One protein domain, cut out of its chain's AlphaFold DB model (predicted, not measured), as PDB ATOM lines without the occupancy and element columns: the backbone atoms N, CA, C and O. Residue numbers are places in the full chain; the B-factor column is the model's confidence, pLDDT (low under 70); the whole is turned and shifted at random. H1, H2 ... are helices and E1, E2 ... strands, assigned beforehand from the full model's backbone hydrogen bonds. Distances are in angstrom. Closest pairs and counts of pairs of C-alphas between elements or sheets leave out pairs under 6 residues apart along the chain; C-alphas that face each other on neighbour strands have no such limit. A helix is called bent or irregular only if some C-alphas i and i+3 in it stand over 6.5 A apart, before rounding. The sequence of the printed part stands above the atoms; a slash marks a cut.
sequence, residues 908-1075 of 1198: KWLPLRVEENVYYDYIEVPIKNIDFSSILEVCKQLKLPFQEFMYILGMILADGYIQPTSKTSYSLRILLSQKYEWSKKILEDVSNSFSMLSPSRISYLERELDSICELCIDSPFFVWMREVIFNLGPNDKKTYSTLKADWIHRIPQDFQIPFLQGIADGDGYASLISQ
ATOM      1  N   LYS A 908      -6.394   9.762  -2.640       98.00
ATOM      2  CA  LYS A 908      -6.823  10.128  -1.282       98.00
ATOM      3  C   LYS A 908      -7.025   8.887  -0.405       98.00
ATOM      4  O   LYS A 908      -7.311   7.804  -0.905       98.00
ATOM      5  N   TRP A 909      -6.922   9.066   0.910       97.94
ATOM      6  CA  TRP A 909      -7.225   8.045   1.913       97.94
ATOM      7  C   TRP A 909      -8.741   7.861   2.074       97.94
ATOM      8  O   TRP A 909      -9.464   8.807   2.399       97.94
ATOM      9  N   LEU A 910      -9.223   6.633   1.900       97.31
ATOM     10  CA  LEU A 910     -10.619   6.241   2.072       97.31
ATOM     11  C   LEU A 910     -10.720   5.161   3.166       97.31
ATOM     12  O   LEU A 910     -10.168   4.077   2.980       97.31
ATOM     13  N   PRO A 911     -11.396   5.423   4.301       96.25
ATOM     14  CA  PRO A 911     -11.648   4.399   5.313       96.25
ATOM     15  C   PRO A 911     -12.705   3.406   4.827       96.25
ATOM     16  O   PRO A 911     -13.750   3.812   4.318       96.25
ATOM     17  N   LEU A 912     -12.474   2.112   5.031       95.00
ATOM     18  CA  LEU A 912     -13.436   1.069   4.670       95.00
ATOM     19  C   LEU A 912     -14.528   0.894   5.737       95.00
ATOM     20  O   LEU A 912     -15.672   0.597   5.388       95.00
ATOM     21  N   ARG A 913     -14.221   1.134   7.021       91.88
ATOM     22  CA  ARG A 913     -15.158   0.948   8.148       91.88
ATOM     23  C   ARG A 913     -15.430   2.225   8.939       91.88
ATOM     24  O   ARG A 913     -14.569   3.094   9.066       91.88
ATOM     25  N   VAL A 914     -16.636   2.301   9.518       90.62
ATOM     26  CA  VAL A 914     -17.068   3.382  10.427       90.62
ATOM     27  C   VAL A 914     -17.812   2.799  11.627       90.62
ATOM     28  O   VAL A 914     -18.993   2.471  11.519       90.62
ATOM     29  N   GLU A 915     -17.170   2.713  12.789       89.06
ATOM     30  CA  GLU A 915     -17.775   2.196  14.028       89.06
ATOM     31  C   GLU A 915     -17.792   3.298  15.097       89.06
ATOM     32  O   GLU A 915     -16.797   3.978  15.320       89.06
ATOM     33  N   GLU A 916     -18.959   3.557  15.700       85.94
ATOM     34  CA  GLU A 916     -19.199   4.663  16.653       85.94
ATOM     35  C   GLU A 916     -18.759   6.074  16.184       85.94
ATOM     36  O   GLU A 916     -18.605   6.990  16.991       85.94
ATOM     37  N   ASN A 917     -18.680   6.300  14.865       82.88
ATOM     38  CA  ASN A 917     -18.131   7.499  14.198       82.88
ATOM     39  C   ASN A 917     -16.592   7.634  14.248       82.88
ATOM     40  O   ASN A 917     -16.072   8.705  13.928       82.88
ATOM     41  N   VAL A 918     -15.875   6.572  14.621       88.25
ATOM     42  CA  VAL A 918     -14.439   6.397  14.369       88.25
ATOM     43  C   VAL A 918     -14.273   5.621  13.059       88.25
ATOM     44  O   VAL A 918     -15.125   4.806  12.700       88.25
ATOM     45  N   TYR A 919     -13.205   5.914  12.326       91.38
ATOM     46  CA  TYR A 919     -12.934   5.395  10.988       91.38
ATOM     47  C   TYR A 919     -11.756   4.424  11.029       91.38
ATOM     48  O   TYR A 919     -10.794   4.671  11.754       91.38
ATOM     49  N   TYR A 920     -11.826   3.338  10.261       93.06
ATOM     50  CA  TYR A 920     -10.823   2.270  10.290       93.06
ATOM     51  C   TYR A 920     -10.525   1.723   8.890       93.06
ATOM     52  O   TYR A 920     -11.331   1.880   7.969       93.06
ATOM     53  N   ASP A 921      -9.367   1.061   8.786       93.25
ATOM     54  CA  ASP A 921      -8.853   0.355   7.604       93.25
ATOM     55  C   ASP A 921      -8.849   1.251   6.361       93.25
ATOM     56  O   ASP A 921      -9.760   1.220   5.537       93.25
ATOM     57  N   TYR A 922      -7.834   2.104   6.252       95.75
ATOM     58  CA  TYR A 922      -7.710   3.040   5.139       95.75
ATOM     59  C   TYR A 922      -7.017   2.398   3.940       95.75
ATOM     60  O   TYR A 922      -5.975   1.759   4.086       95.75
ATOM     61  N   ILE A 923      -7.565   2.652   2.754       97.44
ATOM     62  CA  ILE A 923      -6.926   2.387   1.463       97.44
ATOM     63  C   ILE A 923      -6.682   3.699   0.717       97.44
ATOM     64  O   ILE A 923      -7.378   4.694   0.940       97.44
ATOM     65  N   GLU A 924      -5.705   3.711  -0.181       98.00
ATOM     66  CA  GLU A 924      -5.558   4.767  -1.177       98.00
ATOM     67  C   GLU A 924      -6.560   4.523  -2.314       98.00
ATOM     68  O   GLU A 924      -6.628   3.413  -2.848       98.00
ATOM     69  N   VAL A 925      -7.285   5.561  -2.739       97.88
ATOM     70  CA  VAL A 925      -8.140   5.535  -3.939       97.88
ATOM     71  C   VAL A 925      -7.876   6.729  -4.868       97.88
ATOM     72  O   VAL A 925      -7.568   7.816  -4.369       97.88
ATOM     73  N   PRO A 926      -8.023   6.582  -6.200       97.50
ATOM     74  CA  PRO A 926      -7.943   7.701  -7.138       97.50
ATOM     75  C   PRO A 926      -9.134   8.654  -6.951       97.50
ATOM     76  O   PRO A 926     -10.259   8.213  -6.706       97.50
ATOM     77  N   ILE A 927      -8.894   9.963  -7.086       96.25
ATOM     78  CA  ILE A 927      -9.934  10.995  -6.911       96.25
ATOM     79  C   ILE A 927     -10.823  11.119  -8.163       96.25
ATOM     80  O   ILE A 927     -12.029  11.316  -8.048       96.25
ATOM     81  N   LYS A 928     -10.220  11.035  -9.355       90.81
ATOM     82  CA  LYS A 928     -10.845  11.118 -10.690       90.81
ATOM     83  C   LYS A 928     -10.010  10.304 -11.693       90.81
ATOM     84  O   LYS A 928      -8.963   9.785 -11.320       90.81
ATOM     85  N   ASN A 929     -10.446  10.260 -12.955       77.12
ATOM     86  CA  ASN A 929      -9.722   9.698 -14.105       77.12
ATOM     87  C   ASN A 929      -9.318   8.227 -13.917       77.12
ATOM     88  O   ASN A 929      -8.147   7.902 -13.746       77.12
ATOM     89  N   ILE A 930     -10.309   7.332 -13.966       86.06
ATOM     90  CA  ILE A 930     -10.066   5.890 -13.885       86.06
ATOM     91  C   ILE A 930      -9.315   5.386 -15.115       86.06
ATOM     92  O   ILE A 930      -9.802   5.481 -16.243       86.06
ATOM     93  N   ASP A 931      -8.200   4.715 -14.853       92.00
ATOM     94  CA  ASP A 931      -7.613   3.717 -15.733       92.00
ATOM     95  C   ASP A 931      -7.708   2.312 -15.099       92.00
ATOM     96  O   ASP A 931      -8.011   2.147 -13.913       92.00
ATOM     97  N   PHE A 932      -7.422   1.277 -15.891       93.88
ATOM     98  CA  PHE A 932      -7.415  -0.113 -15.430       93.88
ATOM     99  C   PHE A 932      -6.425  -0.356 -14.273       93.88
ATOM    100  O   PHE A 932      -6.749  -1.088 -13.334       93.88
ATOM    101  N   SER A 933      -5.248   0.283 -14.302       95.44
ATOM    102  CA  SER A 933      -4.199   0.105 -13.291       95.44
ATOM    103  C   SER A 933      -4.647   0.598 -11.914       95.44
ATOM    104  O   SER A 933      -4.464  -0.102 -10.914       95.44
ATOM    105  N   SER A 934      -5.309   1.758 -11.855       95.62
ATOM    106  CA  SER A 934      -5.798   2.338 -10.601       95.62
ATOM    107  C   SER A 934      -6.856   1.462  -9.926       95.62
ATOM    108  O   SER A 934      -6.801   1.264  -8.713       95.62
ATOM    109  N   ILE A 935      -7.784   0.870 -10.690       95.56
ATOM    110  CA  ILE A 935      -8.777  -0.057 -10.117       95.56
ATOM    111  C   ILE A 935      -8.101  -1.342  -9.643       95.56
ATOM    112  O   ILE A 935      -8.375  -1.810  -8.541       95.56
ATOM    113  N   LEU A 936      -7.166  -1.881 -10.431       96.06
ATOM    114  CA  LEU A 936      -6.427  -3.090 -10.075       96.06
ATOM    115  C   LEU A 936      -5.612  -2.909  -8.784       96.06
ATOM    116  O   LEU A 936      -5.533  -3.828  -7.969       96.06
ATOM    117  N   GLU A 937      -5.045  -1.727  -8.554       97.06
ATOM    118  CA  GLU A 937      -4.346  -1.381  -7.314       97.06
ATOM    119  C   GLU A 937      -5.297  -1.231  -6.110       97.06
ATOM    120  O   GLU A 937      -4.959  -1.659  -5.004       97.06
ATOM    121  N   VAL A 938      -6.513  -0.704  -6.299       96.75
ATOM    122  CA  VAL A 938      -7.554  -0.714  -5.251       96.75
ATOM    123  C   VAL A 938      -7.979  -2.150  -4.912       96.75
ATOM    124  O   VAL A 938      -8.026  -2.510  -3.736       96.75
ATOM    125  N   CYS A 939      -8.193  -3.013  -5.910       96.44
ATOM    126  CA  CYS A 939      -8.510  -4.430  -5.699       96.44
ATOM    127  C   CYS A 939      -7.413  -5.168  -4.906       96.44
ATOM    128  O   CYS A 939      -7.728  -5.906  -3.970       96.44
ATOM    129  N   LYS A 940      -6.126  -4.915  -5.201       96.69
ATOM    130  CA  LYS A 940      -4.992  -5.457  -4.423       96.69
ATOM    131  C   LYS A 940      -5.039  -5.034  -2.954       96.69
ATOM    132  O   LYS A 940      -4.856  -5.880  -2.082       96.69
ATOM    133  N   GLN A 941      -5.298  -3.754  -2.670       96.19
ATOM    134  CA  GLN A 941      -5.401  -3.246  -1.295       96.19
ATOM    135  C   GLN A 941      -6.572  -3.884  -0.528       96.19
ATOM    136  O   GLN A 941      -6.417  -4.264   0.631       96.19
ATOM    137  N   LEU A 942      -7.714  -4.074  -1.199       95.06
ATOM    138  CA  LEU A 942      -8.881  -4.792  -0.670       95.06
ATOM    139  C   LEU A 942      -8.655  -6.305  -0.505       95.06
ATOM    140  O   LEU A 942      -9.454  -6.963   0.158       95.06
ATOM    141  N   LYS A 943      -7.589  -6.860  -1.106       95.75
ATOM    142  CA  LYS A 943      -7.325  -8.306  -1.252       95.75
ATOM    143  C   LYS A 943      -8.437  -9.053  -2.007       95.75
ATOM    144  O   LYS A 943      -8.611 -10.254  -1.820       95.75
ATOM    145  N   LEU A 944      -9.164  -8.339  -2.866       94.50
ATOM    146  CA  LEU A 944     -10.286  -8.848  -3.650       94.50
ATOM    147  C   LEU A 944      -9.807  -9.162  -5.082       94.50
ATOM    148  O   LEU A 944      -9.282  -8.260  -5.742       94.50
ATOM    149  N   PRO A 945      -9.969 -10.397  -5.593       96.25
ATOM    150  CA  PRO A 945      -9.687 -10.727  -6.989       96.25
ATOM    151  C   PRO A 945     -10.419  -9.796  -7.963       96.25
ATOM    152  O   PRO A 945     -11.609  -9.521  -7.810       96.25
ATOM    153  N   PHE A 946      -9.724  -9.325  -9.004       96.25
ATOM    154  CA  PHE A 946     -10.292  -8.346  -9.939       96.25
ATOM    155  C   PHE A 946     -11.528  -8.893 -10.672       96.25
ATOM    156  O   PHE A 946     -12.499  -8.173 -10.874       96.25
ATOM    157  N   GLN A 947     -11.538 -10.187 -11.003       96.19
ATOM    158  CA  GLN A 947     -12.692 -10.873 -11.589       96.19
ATOM    159  C   GLN A 947     -13.918 -10.843 -10.661       96.19
ATOM    160  O   GLN A 947     -15.040 -10.668 -11.127       96.19
ATOM    161  N   GLU A 948     -13.721 -10.989  -9.348       96.19
ATOM    162  CA  GLU A 948     -14.807 -10.930  -8.363       96.19
ATOM    163  C   GLU A 948     -15.303  -9.496  -8.185       96.19
ATOM    164  O   GLU A 948     -16.510  -9.270  -8.192       96.19
ATOM    165  N   PHE A 949     -14.397  -8.514  -8.152       96.62
ATOM    166  CA  PHE A 949     -14.766  -7.099  -8.166       96.62
ATOM    167  C   PHE A 949     -15.583  -6.723  -9.412       96.62
ATOM    168  O   PHE A 949     -16.639  -6.112  -9.279       96.62
ATOM    169  N   MET A 950     -15.163  -7.139 -10.613       97.56
ATOM    170  CA  MET A 950     -15.910  -6.879 -11.851       97.56
ATOM    171  C   MET A 950     -17.278  -7.576 -11.868       97.56
ATOM    172  O   MET A 950     -18.265  -6.953 -12.253       97.56
ATOM    173  N   TYR A 951     -17.370  -8.825 -11.396       97.56
ATOM    174  CA  TYR A 951     -18.652  -9.521 -11.215       97.56
ATOM    175  C   TYR A 951     -19.587  -8.767 -10.268       97.56
ATOM    176  O   TYR A 951     -20.761  -8.559 -10.570       97.56
ATOM    177  N   ILE A 952     -19.050  -8.281  -9.152       96.31
ATOM    178  CA  ILE A 952     -19.791  -7.474  -8.190       96.31
ATOM    179  C   ILE A 952     -20.245  -6.149  -8.812       96.31
ATOM    180  O   ILE A 952     -21.414  -5.808  -8.668       96.31
ATOM    181  N   LEU A 953     -19.398  -5.429  -9.558       96.44
ATOM    182  CA  LEU A 953     -19.825  -4.222 -10.283       96.44
ATOM    183  C   LEU A 953     -20.980  -4.513 -11.255       96.44
ATOM    184  O   LEU A 953     -21.899  -3.702 -11.360       96.44
ATOM    185  N   GLY A 954     -20.967  -5.674 -11.917       96.81
ATOM    186  CA  GLY A 954     -22.059  -6.122 -12.782       96.81
ATOM    187  C   GLY A 954     -23.363  -6.376 -12.016       96.81
ATOM    188  O   GLY A 954     -24.400  -5.821 -12.379       96.81
ATOM    189  N   MET A 955     -23.304  -7.129 -10.910       96.50
ATOM    190  CA  MET A 955     -24.453  -7.349 -10.012       96.50
ATOM    191  C   MET A 955     -25.002  -6.024  -9.459       96.50
ATOM    192  O   MET A 955     -26.212  -5.843  -9.335       96.50
ATOM    193  N   ILE A 956     -24.117  -5.070  -9.150       95.44
ATOM    194  CA  ILE A 956     -24.502  -3.738  -8.678       95.44
ATOM    195  C   ILE A 956     -25.195  -2.936  -9.789       95.44
ATOM    196  O   ILE A 956     -26.119  -2.171  -9.503       95.44
ATOM    197  N   LEU A 957     -24.810  -3.118 -11.055       94.88
ATOM    198  CA  LEU A 957     -25.443  -2.447 -12.190       94.88
ATOM    199  C   LEU A 957     -26.817  -3.036 -12.559       94.88
ATOM    200  O   LEU A 957     -27.674  -2.268 -12.990       94.88
ATOM    201  N   ALA A 958     -27.051  -4.328 -12.305       95.06
ATOM    202  CA  ALA A 958     -28.363  -4.982 -12.389       95.06
ATOM    203  C   ALA A 958     -29.229  -4.708 -11.134       95.06
ATOM    204  O   ALA A 958     -29.710  -3.588 -10.955       95.06
ATOM    205  N   ASP A 959     -29.372  -5.667 -10.215       95.25
ATOM    206  CA  ASP A 959     -30.270  -5.586  -9.046       95.25
ATOM    207  C   ASP A 959     -29.743  -4.754  -7.853       95.25
ATOM    208  O   ASP A 959     -30.419  -4.602  -6.830       95.25
ATOM    209  N   GLY A 960     -28.520  -4.219  -7.930       94.44
ATOM    210  CA  GLY A 960     -27.937  -3.436  -6.836       94.44
ATOM    211  C   GLY A 960     -28.388  -1.973  -6.751       94.44
ATOM    212  O   GLY A 960     -28.708  -1.318  -7.744       94.44
ATOM    213  N   TYR A 961     -28.349  -1.412  -5.543       93.56
ATOM    214  CA  TYR A 961     -28.602   0.003  -5.268       93.56
ATOM    215  C   TYR A 961     -27.640   0.517  -4.194       93.56
ATOM    216  O   TYR A 961     -27.421  -0.124  -3.165       93.56
ATOM    217  N   ILE A 962     -27.052   1.690  -4.451       94.31
ATOM    218  CA  ILE A 962     -26.131   2.374  -3.539       94.31
ATOM    219  C   ILE A 962     -26.819   3.639  -3.018       94.31
ATOM    220  O   ILE A 962     -26.997   4.601  -3.769       94.31
ATOM    221  N   GLN A 963     -27.209   3.634  -1.740       93.69
ATOM    222  CA  GLN A 963     -28.006   4.689  -1.093       93.69
ATOM    223  C   GLN A 963     -27.323   5.234   0.176       93.69
ATOM    224  O   GLN A 963     -26.707   4.451   0.901       93.69
ATOM    225  N   PRO A 964     -27.414   6.537   0.491       93.62
ATOM    226  CA  PRO A 964     -26.749   7.105   1.663       93.62
ATOM    227  C   PRO A 964     -27.364   6.576   2.968       93.62
ATOM    228  O   PRO A 964     -28.578   6.624   3.155       93.62
ATOM    229  N   THR A 965     -26.526   6.098   3.893       91.81
ATOM    230  CA  THR A 965     -26.937   5.669   5.250       91.81
ATOM    231  C   THR A 965     -26.336   6.526   6.358       91.81
ATOM    232  O   THR A 965     -26.866   6.584   7.467       91.81
ATOM    233  N   SER A 966     -25.275   7.272   6.057       91.06
ATOM    234  CA  SER A 966     -24.821   8.409   6.854       91.06
ATOM    235  C   SER A 966     -24.275   9.500   5.933       91.06
ATOM    236  O   SER A 966     -24.126   9.292   4.731       91.06
ATOM    237  N   LYS A 967     -23.897  10.655   6.493       89.81
ATOM    238  CA  LYS A 967     -23.218  11.707   5.722       89.81
ATOM    239  C   LYS A 967     -21.879  11.266   5.115       89.81
ATOM    240  O   LYS A 967     -21.378  11.972   4.263       89.81
ATOM    241  N   THR A 968     -21.290  10.148   5.541       91.94
ATOM    242  CA  THR A 968     -19.961   9.668   5.104       91.94
ATOM    243  C   THR A 968     -19.965   8.188   4.716       91.94
ATOM    244  O   THR A 968     -18.912   7.551   4.685       91.94
ATOM    245  N   SER A 969     -21.133   7.577   4.506       93.19
ATOM    246  CA  SER A 969     -21.249   6.149   4.180       93.19
ATOM    247  C   SER A 969     -22.549   5.869   3.446       93.19
ATOM    248  O   SER A 969     -23.587   6.438   3.782       93.19
ATOM    249  N   TYR A 970     -22.488   4.960   2.481       95.12
ATOM    250  CA  TYR A 970     -23.657   4.469   1.767       95.12
ATOM    251  C   TYR A 970     -23.838   2.981   2.100       95.12
ATOM    252  O   TYR A 970     -22.865   2.263   2.344       95.12
ATOM    253  N   SER A 971     -25.085   2.521   2.093       94.00
ATOM    254  CA  SER A 971     -25.414   1.108   1.932       94.00
ATOM    255  C   SER A 971     -25.217   0.747   0.467       94.00
ATOM    256  O   SER A 971     -25.873   1.349  -0.385       94.00
ATOM    257  N   LEU A 972     -24.416  -0.278   0.182       95.19
ATOM    258  CA  LEU A 972     -24.734  -1.160  -0.933       95.19
ATOM    259  C   LEU A 972     -25.833  -2.117  -0.476       95.19
ATOM    260  O   LEU A 972     -25.730  -2.736   0.587       95.19
ATOM    261  N   ARG A 973     -26.854  -2.277  -1.311       95.06
ATOM    262  CA  ARG A 973     -27.845  -3.337  -1.186       95.06
ATOM    263  C   ARG A 973     -28.074  -4.038  -2.515       95.06
ATOM    264  O   ARG A 973     -27.883  -3.435  -3.568       95.06
ATOM    265  N   ILE A 974     -28.476  -5.302  -2.445       94.81
ATOM    266  CA  ILE A 974     -28.863  -6.127  -3.595       94.81
ATOM    267  C   ILE A 974     -30.120  -6.905  -3.189       94.81
ATOM    268  O   ILE A 974     -30.137  -7.521  -2.120       94.81
ATOM    269  N   LEU A 975     -31.163  -6.853  -4.021       93.44
ATOM    270  CA  LEU A 975     -32.428  -7.574  -3.833       93.44
ATOM    271  C   LEU A 975     -32.524  -8.673  -4.890       93.44
ATOM    272  O   LEU A 975     -32.594  -8.362  -6.070       93.44
ATOM    273  N   LEU A 976     -32.571  -9.944  -4.487       93.88
ATOM    274  CA  LEU A 976     -32.782 -11.061  -5.416       93.88
ATOM    275  C   LEU A 976     -34.002 -11.887  -5.002       93.88
ATOM    276  O   LEU A 976     -34.250 -12.112  -3.815       93.88
ATOM    277  N   SER A 977     -34.774 -12.362  -5.982       92.12
ATOM    278  CA  SER A 977     -35.988 -13.138  -5.706       92.12
ATOM    279  C   SER A 977     -35.663 -14.509  -5.105       92.12
ATOM    280  O   SER A 977     -34.880 -15.278  -5.666       92.12
ATOM    281  N   GLN A 978     -36.349 -14.855  -4.015       89.56
ATOM    282  CA  GLN A 978     -36.307 -16.170  -3.361       89.56
ATOM    283  C   GLN A 978     -36.831 -17.309  -4.243       89.56
ATOM    284  O   GLN A 978     -36.611 -18.474  -3.930       89.56
ATOM    285  N   LYS A 979     -37.479 -16.993  -5.373       91.06
ATOM    286  CA  LYS A 979     -37.918 -17.974  -6.377       91.06
ATOM    287  C   LYS A 979     -36.763 -18.790  -6.978       91.06
ATOM    288  O   LYS A 979     -37.010 -19.856  -7.539       91.06
ATOM    289  N   TYR A 980     -35.527 -18.298  -6.893       92.00
ATOM    290  CA  TYR A 980     -34.345 -18.983  -7.408       92.00
ATOM    291  C   TYR A 980     -33.385 -19.333  -6.269       92.00
ATOM    292  O   TYR A 980     -32.914 -18.451  -5.555       92.00
ATOM    293  N   GLU A 981     -33.041 -20.615  -6.131       91.06
ATOM    294  CA  GLU A 981     -32.112 -21.099  -5.098       91.06
ATOM    295  C   GLU A 981     -30.733 -20.424  -5.204       91.06
ATOM    296  O   GLU A 981     -30.124 -20.052  -4.198       91.06
ATOM    297  N   TRP A 982     -30.276 -20.171  -6.436       94.50
ATOM    298  CA  TRP A 982     -29.011 -19.488  -6.700       94.50
ATOM    299  C   TRP A 982     -28.970 -18.036  -6.204       94.50
ATOM    300  O   TRP A 982     -27.877 -17.540  -5.933       94.50
ATOM    301  N   SER A 983     -30.116 -17.369  -6.003       94.12
ATOM    302  CA  SER A 983     -30.163 -16.013  -5.432       94.12
ATOM    303  C   SER A 983     -29.466 -15.959  -4.075       94.12
ATOM    304  O   SER A 983     -28.723 -15.022  -3.797       94.12
ATOM    305  N   LYS A 984     -29.663 -16.990  -3.240       91.12
ATOM    306  CA  LYS A 984     -29.034 -17.067  -1.919       91.12
ATOM    307  C   LYS A 984     -27.518 -17.202  -2.031       91.12
ATOM    308  O   LYS A 984     -26.793 -16.428  -1.415       91.12
ATOM    309  N   LYS A 985     -27.054 -18.098  -2.908       92.94
ATOM    310  CA  LYS A 985     -25.626 -18.285  -3.180       92.94
ATOM    311  C   LYS A 985     -24.958 -16.996  -3.677       92.94
ATOM    312  O   LYS A 985     -23.885 -16.664  -3.196       92.94
ATOM    313  N   ILE A 986     -25.584 -16.236  -4.585       94.62
ATOM    314  CA  ILE A 986     -25.019 -14.958  -5.060       94.62
ATOM    315  C   ILE A 986     -24.821 -13.982  -3.897       94.62
ATOM    316  O   ILE A 986     -23.757 -13.381  -3.775       94.62
ATOM    317  N   LEU A 987     -25.824 -13.823  -3.030       93.81
ATOM    318  CA  LEU A 987     -25.717 -12.899  -1.903       93.81
ATOM    319  C   LEU A 987     -24.706 -13.380  -0.849       93.81
ATOM    320  O   LEU A 987     -24.028 -12.548  -0.251       93.81
ATOM    321  N   GLU A 988     -24.547 -14.692  -0.661       91.12
ATOM    322  CA  GLU A 988     -23.486 -15.282   0.166       91.12
ATOM    323  C   GLU A 988     -22.088 -15.062  -0.448       91.12
ATOM    324  O   GLU A 988     -21.191 -14.588   0.250       91.12
ATOM    325  N   ASP A 989     -21.904 -15.293  -1.753       91.44
ATOM    326  CA  ASP A 989     -20.653 -15.036  -2.485       91.44
ATOM    327  C   ASP A 989     -20.247 -13.545  -2.387       91.44
ATOM    328  O   ASP A 989     -19.111 -13.220  -2.027       91.44
ATOM    329  N   VAL A 990     -21.177 -12.615  -2.647       92.81
ATOM    330  CA  VAL A 990     -20.937 -11.158  -2.555       92.81
ATOM    331  C   VAL A 990     -20.697 -10.708  -1.107       92.81
ATOM    332  O   VAL A 990     -19.808  -9.893  -0.854       92.81
ATOM    333  N   SER A 991     -21.433 -11.266  -0.140       91.44
ATOM    334  CA  SER A 991     -21.207 -11.063   1.298       91.44
ATOM    335  C   SER A 991     -19.787 -11.465   1.707       91.44
ATOM    336  O   SER A 991     -19.081 -10.687   2.347       91.44
ATOM    337  N   ASN A 992     -19.336 -12.653   1.297       90.25
ATOM    338  CA  ASN A 992     -17.998 -13.157   1.600       90.25
ATOM    339  C   ASN A 992     -16.913 -12.267   0.976       90.25
ATOM    340  O   ASN A 992     -15.962 -11.881   1.662       90.25
ATOM    341  N   SER A 993     -17.113 -11.860  -0.281       90.88
ATOM    342  CA  SER A 993     -16.222 -10.963  -1.031       90.88
ATOM    343  C   SER A 993     -16.044  -9.596  -0.354       90.88
ATOM    344  O   SER A 993     -14.952  -9.031  -0.346       90.88
ATOM    345  N   PHE A 994     -17.106  -9.066   0.263       88.31
ATOM    346  CA  PHE A 994     -17.094  -7.797   0.997       88.31
ATOM    347  C   PHE A 994     -17.021  -7.936   2.524       88.31
ATOM    348  O   PHE A 994     -17.151  -6.936   3.233       88.31
ATOM    349  N   SER A 995     -16.726  -9.127   3.051       85.50
ATOM    350  CA  SER A 995     -16.580  -9.363   4.496       85.50
ATOM    351  C   SER A 995     -15.580  -8.404   5.156       85.50
ATOM    352  O   SER A 995     -15.835  -7.914   6.253       85.50
ATOM    353  N   MET A 996     -14.500  -8.048   4.453       78.75
ATOM    354  CA  MET A 996     -13.484  -7.086   4.904       78.75
ATOM    355  C   MET A 996     -14.000  -5.639   5.011       78.75
ATOM    356  O   MET A 996     -13.470  -4.868   5.808       78.75
ATOM    357  N   LEU A 997     -15.030  -5.254   4.241       79.00
ATOM    358  CA  LEU A 997     -15.557  -3.884   4.237       79.00
ATOM    359  C   LEU A 997     -16.390  -3.555   5.474       79.00
ATOM    360  O   LEU A 997     -16.417  -2.398   5.880       79.00
ATOM    361  N   SER A 998     -17.136  -4.518   6.027       73.12
ATOM    362  CA  SER A 998     -18.081  -4.244   7.123       73.12
ATOM    363  C   SER A 998     -18.538  -5.522   7.862       73.12
ATOM    364  O   SER A 998     -19.733  -5.836   7.857       73.12
ATOM    365  N   PRO A 999     -17.637  -6.275   8.536       69.88
ATOM    366  CA  PRO A 999     -17.979  -7.561   9.167       69.88
ATOM    367  C   PRO A 999     -19.127  -7.461  10.183       69.88
ATOM    368  O   PRO A 999     -19.863  -8.415  10.408       69.88
ATOM    369  N   SER A1000     -19.270  -6.291  10.807       62.69
ATOM    370  CA  SER A1000     -20.247  -5.972  11.849       62.69
ATOM    371  C   SER A1000     -21.607  -5.492  11.317       62.69
ATOM    372  O   SER A1000     -22.503  -5.239  12.125       62.69
ATOM    373  N   ARG A1001     -21.783  -5.335   9.991       62.00
ATOM    374  CA  ARG A1001     -23.008  -4.767   9.383       62.00
ATOM    375  C   ARG A1001     -23.571  -5.498   8.172       62.00
ATOM    376  O   ARG A1001     -24.599  -5.056   7.658       62.00
ATOM    377  N   ILE A1002     -22.966  -6.603   7.742       71.50
ATOM    378  CA  ILE A1002     -23.630  -7.488   6.783       71.50
ATOM    379  C   ILE A1002     -24.930  -7.975   7.425       71.50
ATOM    380  O   ILE A1002     -24.924  -8.694   8.425       71.50
ATOM    381  N   SER A1003     -26.052  -7.538   6.862       75.75
ATOM    382  CA  SER A1003     -27.385  -7.959   7.275       75.75
ATOM    383  C   SER A1003     -28.052  -8.684   6.118       75.75
ATOM    384  O   SER A1003     -28.078  -8.194   4.989       75.75
ATOM    385  N   TYR A1004     -28.553  -9.877   6.430       74.38
ATOM    386  CA  TYR A1004     -29.251 -10.752   5.506       74.38
ATOM    387  C   TYR A1004     -30.726 -10.768   5.908       74.38
ATOM    388  O   TYR A1004     -31.063 -11.168   7.024       74.38
ATOM    389  N   LEU A1005     -31.594 -10.260   5.037       76.56
ATOM    390  CA  LEU A1005     -33.013 -10.060   5.319       76.56
ATOM    391  C   LEU A1005     -33.852 -10.866   4.328       76.56
ATOM    392  O   LEU A1005     -34.086 -10.452   3.196       76.56
ATOM    393  N   GLU A1006     -34.316 -12.028   4.780       74.38
ATOM    394  CA  GLU A1006     -35.336 -12.823   4.098       74.38
ATOM    395  C   GLU A1006     -36.715 -12.228   4.436       74.38
ATOM    396  O   GLU A1006     -37.122 -12.200   5.601       74.38
ATOM    397  N   ARG A1007     -37.421 -11.689   3.434       72.19
ATOM    398  CA  ARG A1007     -38.720 -11.023   3.623       72.19
ATOM    399  C   ARG A1007     -39.873 -11.927   3.187       72.19
ATOM    400  O   ARG A1007     -40.223 -11.958   2.010       72.19
ATOM    401  N   GLU A1008     -40.503 -12.592   4.158       67.75
ATOM    402  CA  GLU A1008     -41.636 -13.523   3.959       67.75
ATOM    403  C   GLU A1008     -42.777 -12.959   3.090       67.75
ATOM    404  O   GLU A1008     -43.426 -13.709   2.370       67.75
ATOM    405  N   LEU A1009     -43.030 -11.645   3.157       61.00
ATOM    406  CA  LEU A1009     -44.114 -10.982   2.419       61.00
ATOM    407  C   LEU A1009     -43.802 -10.753   0.933       61.00
ATOM    408  O   LEU A1009     -44.725 -10.718   0.126       61.00
ATOM    409  N   ASP A1010     -42.523 -10.592   0.584       58.66
ATOM    410  CA  ASP A1010     -42.106 -10.078  -0.727       58.66
ATOM    411  C   ASP A1010     -41.501 -11.180  -1.625       58.66
ATOM    412  O   ASP A1010     -41.351 -10.986  -2.828       58.66
ATOM    413  N   SER A1011     -41.145 -12.344  -1.060       80.62
ATOM    414  CA  SER A1011     -40.329 -13.384  -1.721       80.62
ATOM    415  C   SER A1011     -38.960 -12.869  -2.201       80.62
ATOM    416  O   SER A1011     -38.515 -13.170  -3.315       80.62
ATOM    417  N   ILE A1012     -38.281 -12.074  -1.364       85.50
ATOM    418  CA  ILE A1012     -36.993 -11.429  -1.672       85.50
ATOM    419  C   ILE A1012     -35.966 -11.683  -0.558       85.50
ATOM    420  O   ILE A1012     -36.273 -11.567   0.632       85.50
ATOM    421  N   CYS A1013     -34.728 -11.981  -0.962       84.38
ATOM    422  CA  CYS A1013     -33.537 -11.873  -0.126       84.38
ATOM    423  C   CYS A1013     -32.889 -10.500  -0.345       84.38
ATOM    424  O   CYS A1013     -32.560 -10.147  -1.478       84.38
ATOM    425  N   GLU A1014     -32.676  -9.745   0.731       89.69
ATOM    426  CA  GLU A1014     -31.926  -8.487   0.730       89.69
ATOM    427  C   GLU A1014     -30.566  -8.691   1.415       89.69
ATOM    428  O   GLU A1014     -30.504  -9.051   2.594       89.69
ATOM    429  N   LEU A1015     -29.481  -8.426   0.682       89.75
ATOM    430  CA  LEU A1015     -28.145  -8.207   1.243       89.75
ATOM    431  C   LEU A1015     -27.963  -6.708   1.486       89.75
ATOM    432  O   LEU A1015     -28.272  -5.907   0.606       89.75
ATOM    433  N   CYS A1016     -27.432  -6.326   2.646       91.00
ATOM    434  CA  CYS A1016     -27.183  -4.930   3.009       91.00
ATOM    435  C   CYS A1016     -25.805  -4.773   3.674       91.00
ATOM    436  O   CYS A1016     -25.523  -5.445   4.668       91.00
ATOM    437  N   ILE A1017     -24.959  -3.888   3.128       89.19
ATOM    438  CA  ILE A1017     -23.577  -3.630   3.570       89.19
ATOM    439  C   ILE A1017     -23.316  -2.115   3.604       89.19
ATOM    440  O   ILE A1017     -23.338  -1.457   2.568       89.19
ATOM    441  N   ASP A1018     -23.016  -1.556   4.780       92.38
ATOM    442  CA  ASP A1018     -22.667  -0.134   4.941       92.38
ATOM    443  C   ASP A1018     -21.150   0.100   4.896       92.38
ATOM    444  O   ASP A1018     -20.415  -0.474   5.704       92.38
ATOM    445  N   SER A1019     -20.682   1.003   4.028       95.00
ATOM    446  CA  SER A1019     -19.275   1.436   3.979       95.00
ATOM    447  C   SER A1019     -19.109   2.820   3.314       95.00
ATOM    448  O   SER A1019     -19.894   3.179   2.430       95.00
ATOM    449  N   PRO A1020     -18.077   3.618   3.665       95.88
ATOM    450  CA  PRO A1020     -17.637   4.755   2.854       95.88
ATOM    451  C   PRO A1020     -17.111   4.334   1.474       95.88
ATOM    452  O   PRO A1020     -17.128   5.143   0.552       95.88
ATOM    453  N   PHE A1021     -16.701   3.072   1.297       96.88
ATOM    454  CA  PHE A1021     -16.241   2.534   0.013       96.88
ATOM    455  C   PHE A1021     -17.263   2.729  -1.118       96.88
ATOM    456  O   PHE A1021     -16.904   3.066  -2.246       96.88
ATOM    457  N   PHE A1022     -18.554   2.605  -0.799       96.44
ATOM    458  CA  PHE A1022     -19.629   2.781  -1.772       96.44
ATOM    459  C   PHE A1022     -19.882   4.251  -2.156       96.44
ATOM    460  O   PHE A1022     -20.486   4.490  -3.198       96.44
ATOM    461  N   VAL A1023     -19.360   5.227  -1.394       96.06
ATOM    462  CA  VAL A1023     -19.307   6.645  -1.811       96.06
ATOM    463  C   VAL A1023     -18.403   6.762  -3.043       96.06
ATOM    464  O   VAL A1023     -18.848   7.172  -4.110       96.06
ATOM    465  N   TRP A1024     -17.153   6.303  -2.915       97.19
ATOM    466  CA  TRP A1024     -16.156   6.324  -3.988       97.19
ATOM    467  C   TRP A1024     -16.570   5.467  -5.192       97.19
ATOM    468  O   TRP A1024     -16.412   5.890  -6.335       97.19
ATOM    469  N   MET A1025     -17.165   4.290  -4.967       96.38
ATOM    470  CA  MET A1025     -17.688   3.472  -6.066       96.38
ATOM    471  C   MET A1025     -18.775   4.213  -6.861       96.38
ATOM    472  O   MET A1025     -18.764   4.209  -8.089       96.38
ATOM    473  N   ARG A1026     -19.701   4.889  -6.178       95.12
ATOM    474  CA  ARG A1026     -20.761   5.662  -6.830       95.12
ATOM    475  C   ARG A1026     -20.200   6.851  -7.620       95.12
ATOM    476  O   ARG A1026     -20.486   6.975  -8.808       95.12
ATOM    477  N   GLU A1027     -19.384   7.678  -6.975       95.19
ATOM    478  CA  GLU A1027     -18.880   8.934  -7.545       95.19
ATOM    479  C   GLU A1027     -17.777   8.748  -8.588       95.19
ATOM    480  O   GLU A1027     -17.691   9.538  -9.521       95.19
ATOM    481  N   VAL A1028     -16.925   7.728  -8.443       95.75
ATOM    482  CA  VAL A1028     -15.739   7.544  -9.294       95.75
ATOM    483  C   VAL A1028     -15.943   6.374 -10.257       95.75
ATOM    484  O   VAL A1028     -15.851   6.580 -11.463       95.75
ATOM    485  N   ILE A1029     -16.288   5.171  -9.770       95.75
ATOM    486  CA  ILE A1029     -16.420   3.961 -10.621       95.75
ATOM    487  C   ILE A1029     -17.586   4.064 -11.604       95.75
ATOM    488  O   ILE A1029     -17.438   3.695 -12.773       95.75
ATOM    489  N   PHE A1030     -18.728   4.569 -11.134       93.44
ATOM    490  CA  PHE A1030     -19.931   4.745 -11.946       93.44
ATOM    491  C   PHE A1030     -20.147   6.185 -12.437       93.44
ATOM    492  O   PHE A1030     -20.978   6.389 -13.321       93.44
ATOM    493  N   ASN A1031     -19.393   7.155 -11.899       94.38
ATOM    494  CA  ASN A1031     -19.504   8.583 -12.223       94.38
ATOM    495  C   ASN A1031     -20.948   9.109 -12.063       94.38
ATOM    496  O   ASN A1031     -21.497   9.774 -12.942       94.38
ATOM    497  N   LEU A1032     -21.568   8.744 -10.933       92.88
ATOM    498  CA  LEU A1032     -22.911   9.148 -10.514       92.88
ATOM    499  C   LEU A1032     -22.815  10.153  -9.359       92.88
ATOM    500  O   LEU A1032     -22.187   9.871  -8.335       92.88
ATOM    501  N   GLY A1033     -23.492  11.294  -9.484       91.44
ATOM    502  CA  GLY A1033     -23.618  12.287  -8.417       91.44
ATOM    503  C   GLY A1033     -24.370  11.755  -7.184       91.44
ATOM    504  O   GLY A1033     -24.953  10.666  -7.217       91.44
ATOM    505  N   PRO A1034     -24.417  12.503  -6.066       88.06
ATOM    506  CA  PRO A1034     -25.063  12.050  -4.827       88.06
ATOM    507  C   PRO A1034     -26.577  11.803  -4.966       88.06
ATOM    508  O   PRO A1034     -27.119  10.961  -4.253       88.06
ATOM    509  N   ASN A1035     -27.245  12.469  -5.917       89.50
ATOM    510  CA  ASN A1035     -28.698  12.386  -6.126       89.50
ATOM    511  C   ASN A1035     -29.110  11.433  -7.271       89.50
ATOM    512  O   ASN A1035     -30.262  11.006  -7.342       89.50
ATOM    513  N   ASP A1036     -28.176  11.078  -8.156       90.81
ATOM    514  CA  ASP A1036     -28.422  10.362  -9.411       90.81
ATOM    515  C   ASP A1036     -29.034   8.962  -9.207       90.81
ATOM    516  O   ASP A1036     -28.519   8.114  -8.470       90.81
ATOM    517  N   LYS A1037     -30.144   8.667  -9.884       87.81
ATOM    518  CA  LYS A1037     -30.795   7.354  -9.790       87.81
ATOM    519  C   LYS A1037     -30.237   6.424 -10.867       87.81
ATOM    520  O   LYS A1037     -30.563   6.586 -12.037       87.81
ATOM    521  N   LYS A1038     -29.481   5.395 -10.457       87.62
ATOM    522  CA  LYS A1038     -28.881   4.346 -11.321       87.62
ATOM    523  C   LYS A1038     -29.852   3.737 -12.354       87.62
ATOM    524  O   LYS A1038     -29.426   3.280 -13.405       87.62
ATOM    525  N   THR A1039     -31.150   3.719 -12.045       83.12
ATOM    526  CA  THR A1039     -32.237   3.241 -12.918       83.12
ATOM    527  C   THR A1039     -32.427   4.090 -14.183       83.12
ATOM    528  O   THR A1039     -32.858   3.563 -15.205       83.12
ATOM    529  N   TYR A1040     -32.111   5.387 -14.115       86.31
ATOM    530  CA  TYR A1040     -32.370   6.376 -15.170       86.31
ATOM    531  C   TYR A1040     -31.085   7.037 -15.695       86.31
ATOM    532  O   TYR A1040     -31.004   7.369 -16.875       86.31
ATOM    533  N   SER A1041     -30.070   7.203 -14.843       88.31
ATOM    534  CA  SER A1041     -28.764   7.753 -15.215       88.31
ATOM    535  C   SER A1041     -27.962   6.760 -16.060       88.31
ATOM    536  O   SER A1041     -27.760   5.614 -15.661       88.31
ATOM    537  N   THR A1042     -27.464   7.205 -17.215       88.12
ATOM    538  CA  THR A1042     -26.569   6.417 -18.071       88.12
ATOM    539  C   THR A1042     -25.177   6.293 -17.450       88.12
ATOM    540  O   THR A1042     -24.581   7.276 -17.012       88.12
ATOM    541  N   LEU A1043     -24.639   5.074 -17.426       88.38
ATOM    542  CA  LEU A1043     -23.329   4.787 -16.848       88.38
ATOM    543  C   LEU A1043     -22.178   5.401 -17.670       88.38
ATOM    544  O   LEU A1043     -21.867   4.924 -18.762       88.38
ATOM    545  N   LYS A1044     -21.483   6.399 -17.110       88.88
ATOM    546  CA  LYS A1044     -20.296   7.045 -17.710       88.88
ATOM    547  C   LYS A1044     -18.994   6.319 -17.324       88.88
ATOM    548  O   LYS A1044     -18.084   6.917 -16.751       88.88
ATOM    549  N   ALA A1045     -18.929   5.012 -17.594       90.44
ATOM    550  CA  ALA A1045     -17.834   4.119 -17.183       90.44
ATOM    551  C   ALA A1045     -17.052   3.524 -18.373       90.44
ATOM    552  O   ALA A1045     -16.744   2.334 -18.393       90.44
ATOM    553  N   ASP A1046     -16.708   4.331 -19.381       91.50
ATOM    554  CA  ASP A1046     -16.046   3.865 -20.617       91.50
ATOM    555  C   ASP A1046     -14.676   3.191 -20.407       91.50
ATOM    556  O   ASP A1046     -14.166   2.530 -21.313       91.50
ATOM    557  N   TRP A1047     -14.092   3.292 -19.208       93.94
ATOM    558  CA  TRP A1047     -12.927   2.504 -18.802       93.94
ATOM    559  C   TRP A1047     -13.192   0.987 -18.892       93.94
ATOM    560  O   TRP A1047     -12.282   0.239 -19.243       93.94
ATOM    561  N   ILE A1048     -14.438   0.534 -18.686       95.12
ATOM    562  CA  ILE A1048     -14.851  -0.879 -18.787       95.12
ATOM    563  C   ILE A1048     -14.719  -1.413 -20.223       95.12
ATOM    564  O   ILE A1048     -14.431  -2.590 -20.415       95.12
ATOM    565  N   HIS A1049     -14.837  -0.562 -21.247       94.31
ATOM    566  CA  HIS A1049     -14.584  -0.965 -22.637       94.31
ATOM    567  C   HIS A1049     -13.087  -1.159 -22.943       94.31
ATOM    568  O   HIS A1049     -12.745  -1.758 -23.960       94.31
ATOM    569  N   ARG A1050     -12.196  -0.647 -22.081       94.19
ATOM    570  CA  ARG A1050     -10.735  -0.613 -22.280       94.19
ATOM    571  C   ARG A1050      -9.978  -1.658 -21.450       94.19
ATOM    572  O   ARG A1050      -8.781  -1.831 -21.658       94.19
ATOM    573  N   ILE A1051     -10.638  -2.345 -20.513       95.69
ATOM    574  CA  ILE A1051     -10.028  -3.458 -19.766       95.69
ATOM    575  C   ILE A1051      -9.932  -4.716 -20.651       95.69
ATOM    576  O   ILE A1051     -10.786  -4.896 -21.525       95.69
ATOM    577  N   PRO A1052      -8.958  -5.619 -20.419       96.50
ATOM    578  CA  PRO A1052      -8.887  -6.907 -21.111       96.50
ATOM    579  C   PRO A1052     -10.194  -7.711 -21.038       96.50
ATOM    580  O   PRO A1052     -10.887  -7.705 -20.018       96.50
ATOM    581  N   GLN A1053     -10.512  -8.437 -22.114       95.81
ATOM    582  CA  GLN A1053     -11.772  -9.175 -22.266       95.81
ATOM    583  C   GLN A1053     -12.051 -10.169 -21.126       95.81
ATOM    584  O   GLN A1053     -13.182 -10.231 -20.647       95.81
ATOM    585  N   ASP A1054     -11.023 -10.836 -20.597       95.94
ATOM    586  CA  ASP A1054     -11.118 -11.743 -19.440       95.94
ATOM    587  C   ASP A1054     -11.700 -11.084 -18.171       95.94
ATOM    588  O   ASP A1054     -12.194 -11.773 -17.279       95.94
ATOM    589  N   PHE A1055     -11.668  -9.748 -18.083       96.06
ATOM    590  CA  PHE A1055     -12.284  -8.966 -17.006       96.06
ATOM    591  C   PHE A1055     -13.631  -8.335 -17.404       96.06
ATOM    592  O   PHE A1055     -14.443  -8.040 -16.525       96.06
ATOM    593  N   GLN A1056     -13.911  -8.188 -18.704       97.00
ATOM    594  CA  GLN A1056     -15.245  -7.838 -19.209       97.00
ATOM    595  C   GLN A1056     -16.235  -9.011 -19.038       97.00
ATOM    596  O   GLN A1056     -17.410  -8.773 -18.763       97.00
ATOM    597  N   ILE A1057     -15.772 -10.268 -19.132       97.06
ATOM    598  CA  ILE A1057     -16.615 -11.468 -18.954       97.06
ATOM    599  C   ILE A1057     -17.263 -11.517 -17.552       97.06
ATOM    600  O   ILE A1057     -18.491 -11.573 -17.494       97.06
ATOM    601  N   PRO A1058     -16.528 -11.420 -16.420       98.00
ATOM    602  CA  PRO A1058     -17.146 -11.358 -15.095       98.00
ATOM    603  C   PRO A1058     -18.145 -10.206 -14.932       98.00
ATOM    604  O   PRO A1058     -19.185 -10.390 -14.307       98.00
ATOM    605  N   PHE A1059     -17.878  -9.038 -15.525       97.75
ATOM    606  CA  PHE A1059     -18.809  -7.907 -15.491       97.75
ATOM    607  C   PHE A1059     -20.128  -8.220 -16.212       97.75
ATOM    608  O   PHE A1059     -21.199  -8.018 -15.638       97.75
ATOM    609  N   LEU A1060     -20.067  -8.799 -17.418       97.56
ATOM    610  CA  LEU A1060     -21.255  -9.311 -18.110       97.56
ATOM    611  C   LEU A1060     -21.972 -10.393 -17.290       97.56
ATOM    612  O   LEU A1060     -23.198 -10.369 -17.226       97.56
ATOM    613  N   GLN A1061     -21.233 -11.291 -16.629       97.81
ATOM    614  CA  GLN A1061     -21.808 -12.327 -15.763       97.81
ATOM    615  C   GLN A1061     -22.586 -11.747 -14.583       97.81
ATOM    616  O   GLN A1061     -23.670 -12.234 -14.281       97.81
ATOM    617  N   GLY A1062     -22.081 -10.693 -13.940       97.62
ATOM    618  CA  GLY A1062     -22.801 -10.017 -12.860       97.62
ATOM    619  C   GLY A1062     -24.084  -9.341 -13.345       97.62
ATOM    620  O   GLY A1062     -25.125  -9.435 -12.702       97.62
ATOM    621  N   ILE A1063     -24.045  -8.707 -14.521       97.19
ATOM    622  CA  ILE A1063     -25.248  -8.113 -15.119       97.19
ATOM    623  C   ILE A1063     -26.255  -9.207 -15.506       97.19
ATOM    624  O   ILE A1063     -27.455  -9.046 -15.301       97.19
ATOM    625  N   ALA A1064     -25.790 -10.329 -16.055       97.25
ATOM    626  CA  ALA A1064     -26.654 -11.393 -16.547       97.25
ATOM    627  C   ALA A1064     -27.202 -12.318 -15.448       97.25
ATOM    628  O   ALA A1064     -28.315 -12.824 -15.589       97.25
ATOM    629  N   ASP A1065     -26.488 -12.522 -14.342       97.50
ATOM    630  CA  ASP A1065     -27.019 -13.217 -13.163       97.50
ATOM    631  C   ASP A1065     -28.126 -12.392 -12.463       97.50
ATOM    632  O   ASP A1065     -29.002 -12.979 -11.830       97.50
ATOM    633  N   GLY A1066     -28.161 -11.065 -12.655       96.06
ATOM    634  CA  GLY A1066     -29.272 -10.184 -12.264       96.06
ATOM    635  C   GLY A1066     -30.327  -9.980 -13.365       96.06
ATOM    636  O   GLY A1066     -31.268 -10.773 -13.485       96.06
ATOM    637  N   ASP A1067     -30.117  -8.980 -14.230       96.62
ATOM    638  CA  ASP A1067     -30.997  -8.521 -15.329       96.62
ATOM    639  C   ASP A1067     -31.165  -9.541 -16.483       96.62
ATOM    640  O   ASP A1067     -32.002  -9.356 -17.374       96.62
ATOM    641  N   GLY A1068     -30.318 -10.570 -16.559       96.94
ATOM    642  CA  GLY A1068     -30.257 -11.483 -17.705       96.94
ATOM    643  C   GLY A1068     -31.403 -12.493 -17.788       96.94
ATOM    644  O   GLY A1068     -31.980 -12.921 -16.792       96.94
ATOM    645  N   TYR A1069     -31.711 -12.956 -18.999       97.19
ATOM    646  CA  TYR A1069     -32.676 -14.034 -19.212       97.19
ATOM    647  C   TYR A1069     -32.270 -14.955 -20.362       97.19
ATOM    648  O   TYR A1069     -31.775 -14.511 -21.395       97.19
ATOM    649  N   ALA A1070     -32.561 -16.246 -20.201       97.19
ATOM    650  CA  ALA A1070     -32.582 -17.240 -21.268       97.19
ATOM    651  C   ALA A1070     -33.935 -17.960 -21.198       97.19
ATOM    652  O   ALA A1070     -34.248 -18.614 -20.199       97.19
ATOM    653  N   SER A1071     -34.771 -17.782 -22.223       96.56
ATOM    654  CA  SER A1071     -36.161 -18.249 -22.231       96.56
ATOM    655  C   SER A1071     -36.418 -19.207 -23.386       96.56
ATOM    656  O   SER A1071     -36.482 -18.822 -24.555       96.56
ATOM    657  N   LEU A1072     -36.629 -20.473 -23.031       96.81
ATOM    658  CA  LEU A1072     -36.967 -21.555 -23.955       96.81
ATOM    659  C   LEU A1072     -38.342 -21.359 -24.614       96.81
ATOM    660  O   LEU A1072     -38.533 -21.714 -25.777       96.81
ATOM    661  N   ILE A1073     -39.286 -20.754 -23.882       95.62
ATOM    662  CA  ILE A1073     -40.652 -20.481 -24.348       95.62
ATOM    663  C   ILE A1073     -40.642 -19.408 -25.441       95.62
ATOM    664  O   ILE A1073     -41.306 -19.581 -26.462       95.62
ATOM    665  N   SER A1074     -39.889 -18.314 -25.267       93.25
ATOM    666  CA  SER A1074     -39.787 -17.258 -26.288       93.25
ATOM    667  C   SER A1074     -38.683 -17.503 -27.327       93.25
ATOM    668  O   SER A1074     -38.688 -16.843 -28.366       93.25
ATOM    669  N   GLN A1075     -37.785 -18.468 -27.083       94.06
ATOM    670  CA  GLN A1075     -36.558 -18.734 -27.850       94.06
ATOM    671  C   GLN A1075     -35.635 -17.507 -27.932       94.06
ATOM    672  O   GLN A1075     -35.085 -17.208 -28.992       94.06
TER     673      GLN A1075
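What this domain is: This is residues 908 to 1075 of the 1198 residues of the protein "DOD-type homing endonuclease domain-containing protein" of Candidatus Thorarchaeota archaeon SMTZ1-45 (UniProt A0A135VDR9). A twisted four-stranded sheet is covered on one face by H2, H3 and H4, with H6 packed on H2 farther out. A bent hairpin, E1 and E2, stands at one end of the sheet with H1 beside E2, while residues 1069 to 1075 stick out as a free tail. The printed part has 168 residues with six named helices and seven named strands, in the order E1 E2 H1 H2 E3 E4 H3 E5 E6 H4 H5 H6 E7. The sheet order is E3 - E4 - E6 - E5, all antiparallel, and the class is mixed, helices and strands. The whole is compact, with a radius of gyration of the C-alphas of 15.9 A and spans of 51 by 38 by 30 A.

Where its parts are: E1, residues 908 to 915, begins at C-alpha 908 (-6.823, 10.128, -1.282) and bends by 56 degrees at residue 912. E2, residues 918 to 926, is 22.5 A long and bends by 72 degrees at residue 921. H1 is residues 932 to 942 and H2 residues 946 to 957. E3 is residues 960 to 966, and E4, residues 969 to 977, is 26.2 A long. H3, residues 981 to 993, measures 19.3 A. E5 is residues 1003 to 1007, E6 residues 1012 to 1019, H4 residues 1021 to 1029 and H5 residues 1046 to 1049. H6, residues 1053 to 1066, measures 20.2 A. E7, residues 1068 to 1071, ends at C-alpha 1071 (-36.161, -18.249, -22.231) and pairs with no named strand.

How they stand to each other: In hairpin E3 and E4, N 963 and O 971 are 3.0 A apart; between E4 and E6, N 972 and O 1017 are 2.9 A apart; in hairpin E5 and E6, N 1005 and O 1014 are 2.9 A apart. E4, H3 and E5 make a split strand-helix-strand unit, two strands running the same way with E6 between them, its crossover right-handed. H2, H3 and H4 on one face make two layers, helices over a sheet. H3 runs along the strands, at 6 degrees to E6 on the local plane, at a height of 9.5 A. H2 touches H6, C-alphas of Gly 954 and Gly 1062 being closest at 4.0 A. In hairpin E1 and E2, N 910 and O 923 are 2.8 A apart. Every O i to N i+4 pair is within hydrogen-bond range in H1, H2 and H4, 8 of 9 in H3 and 8 of 10 in H6; H5 is too short for one.

The domain as a whole: The C-alphas farthest apart, of Val 918 and Ile 1073, are 53.9 A apart. The printed part has no cut. The link from H4 to H5, residues 1030 to 1045, is long. Residues 999 to 1001 and 1008 to 1010 have pLDDT under 70.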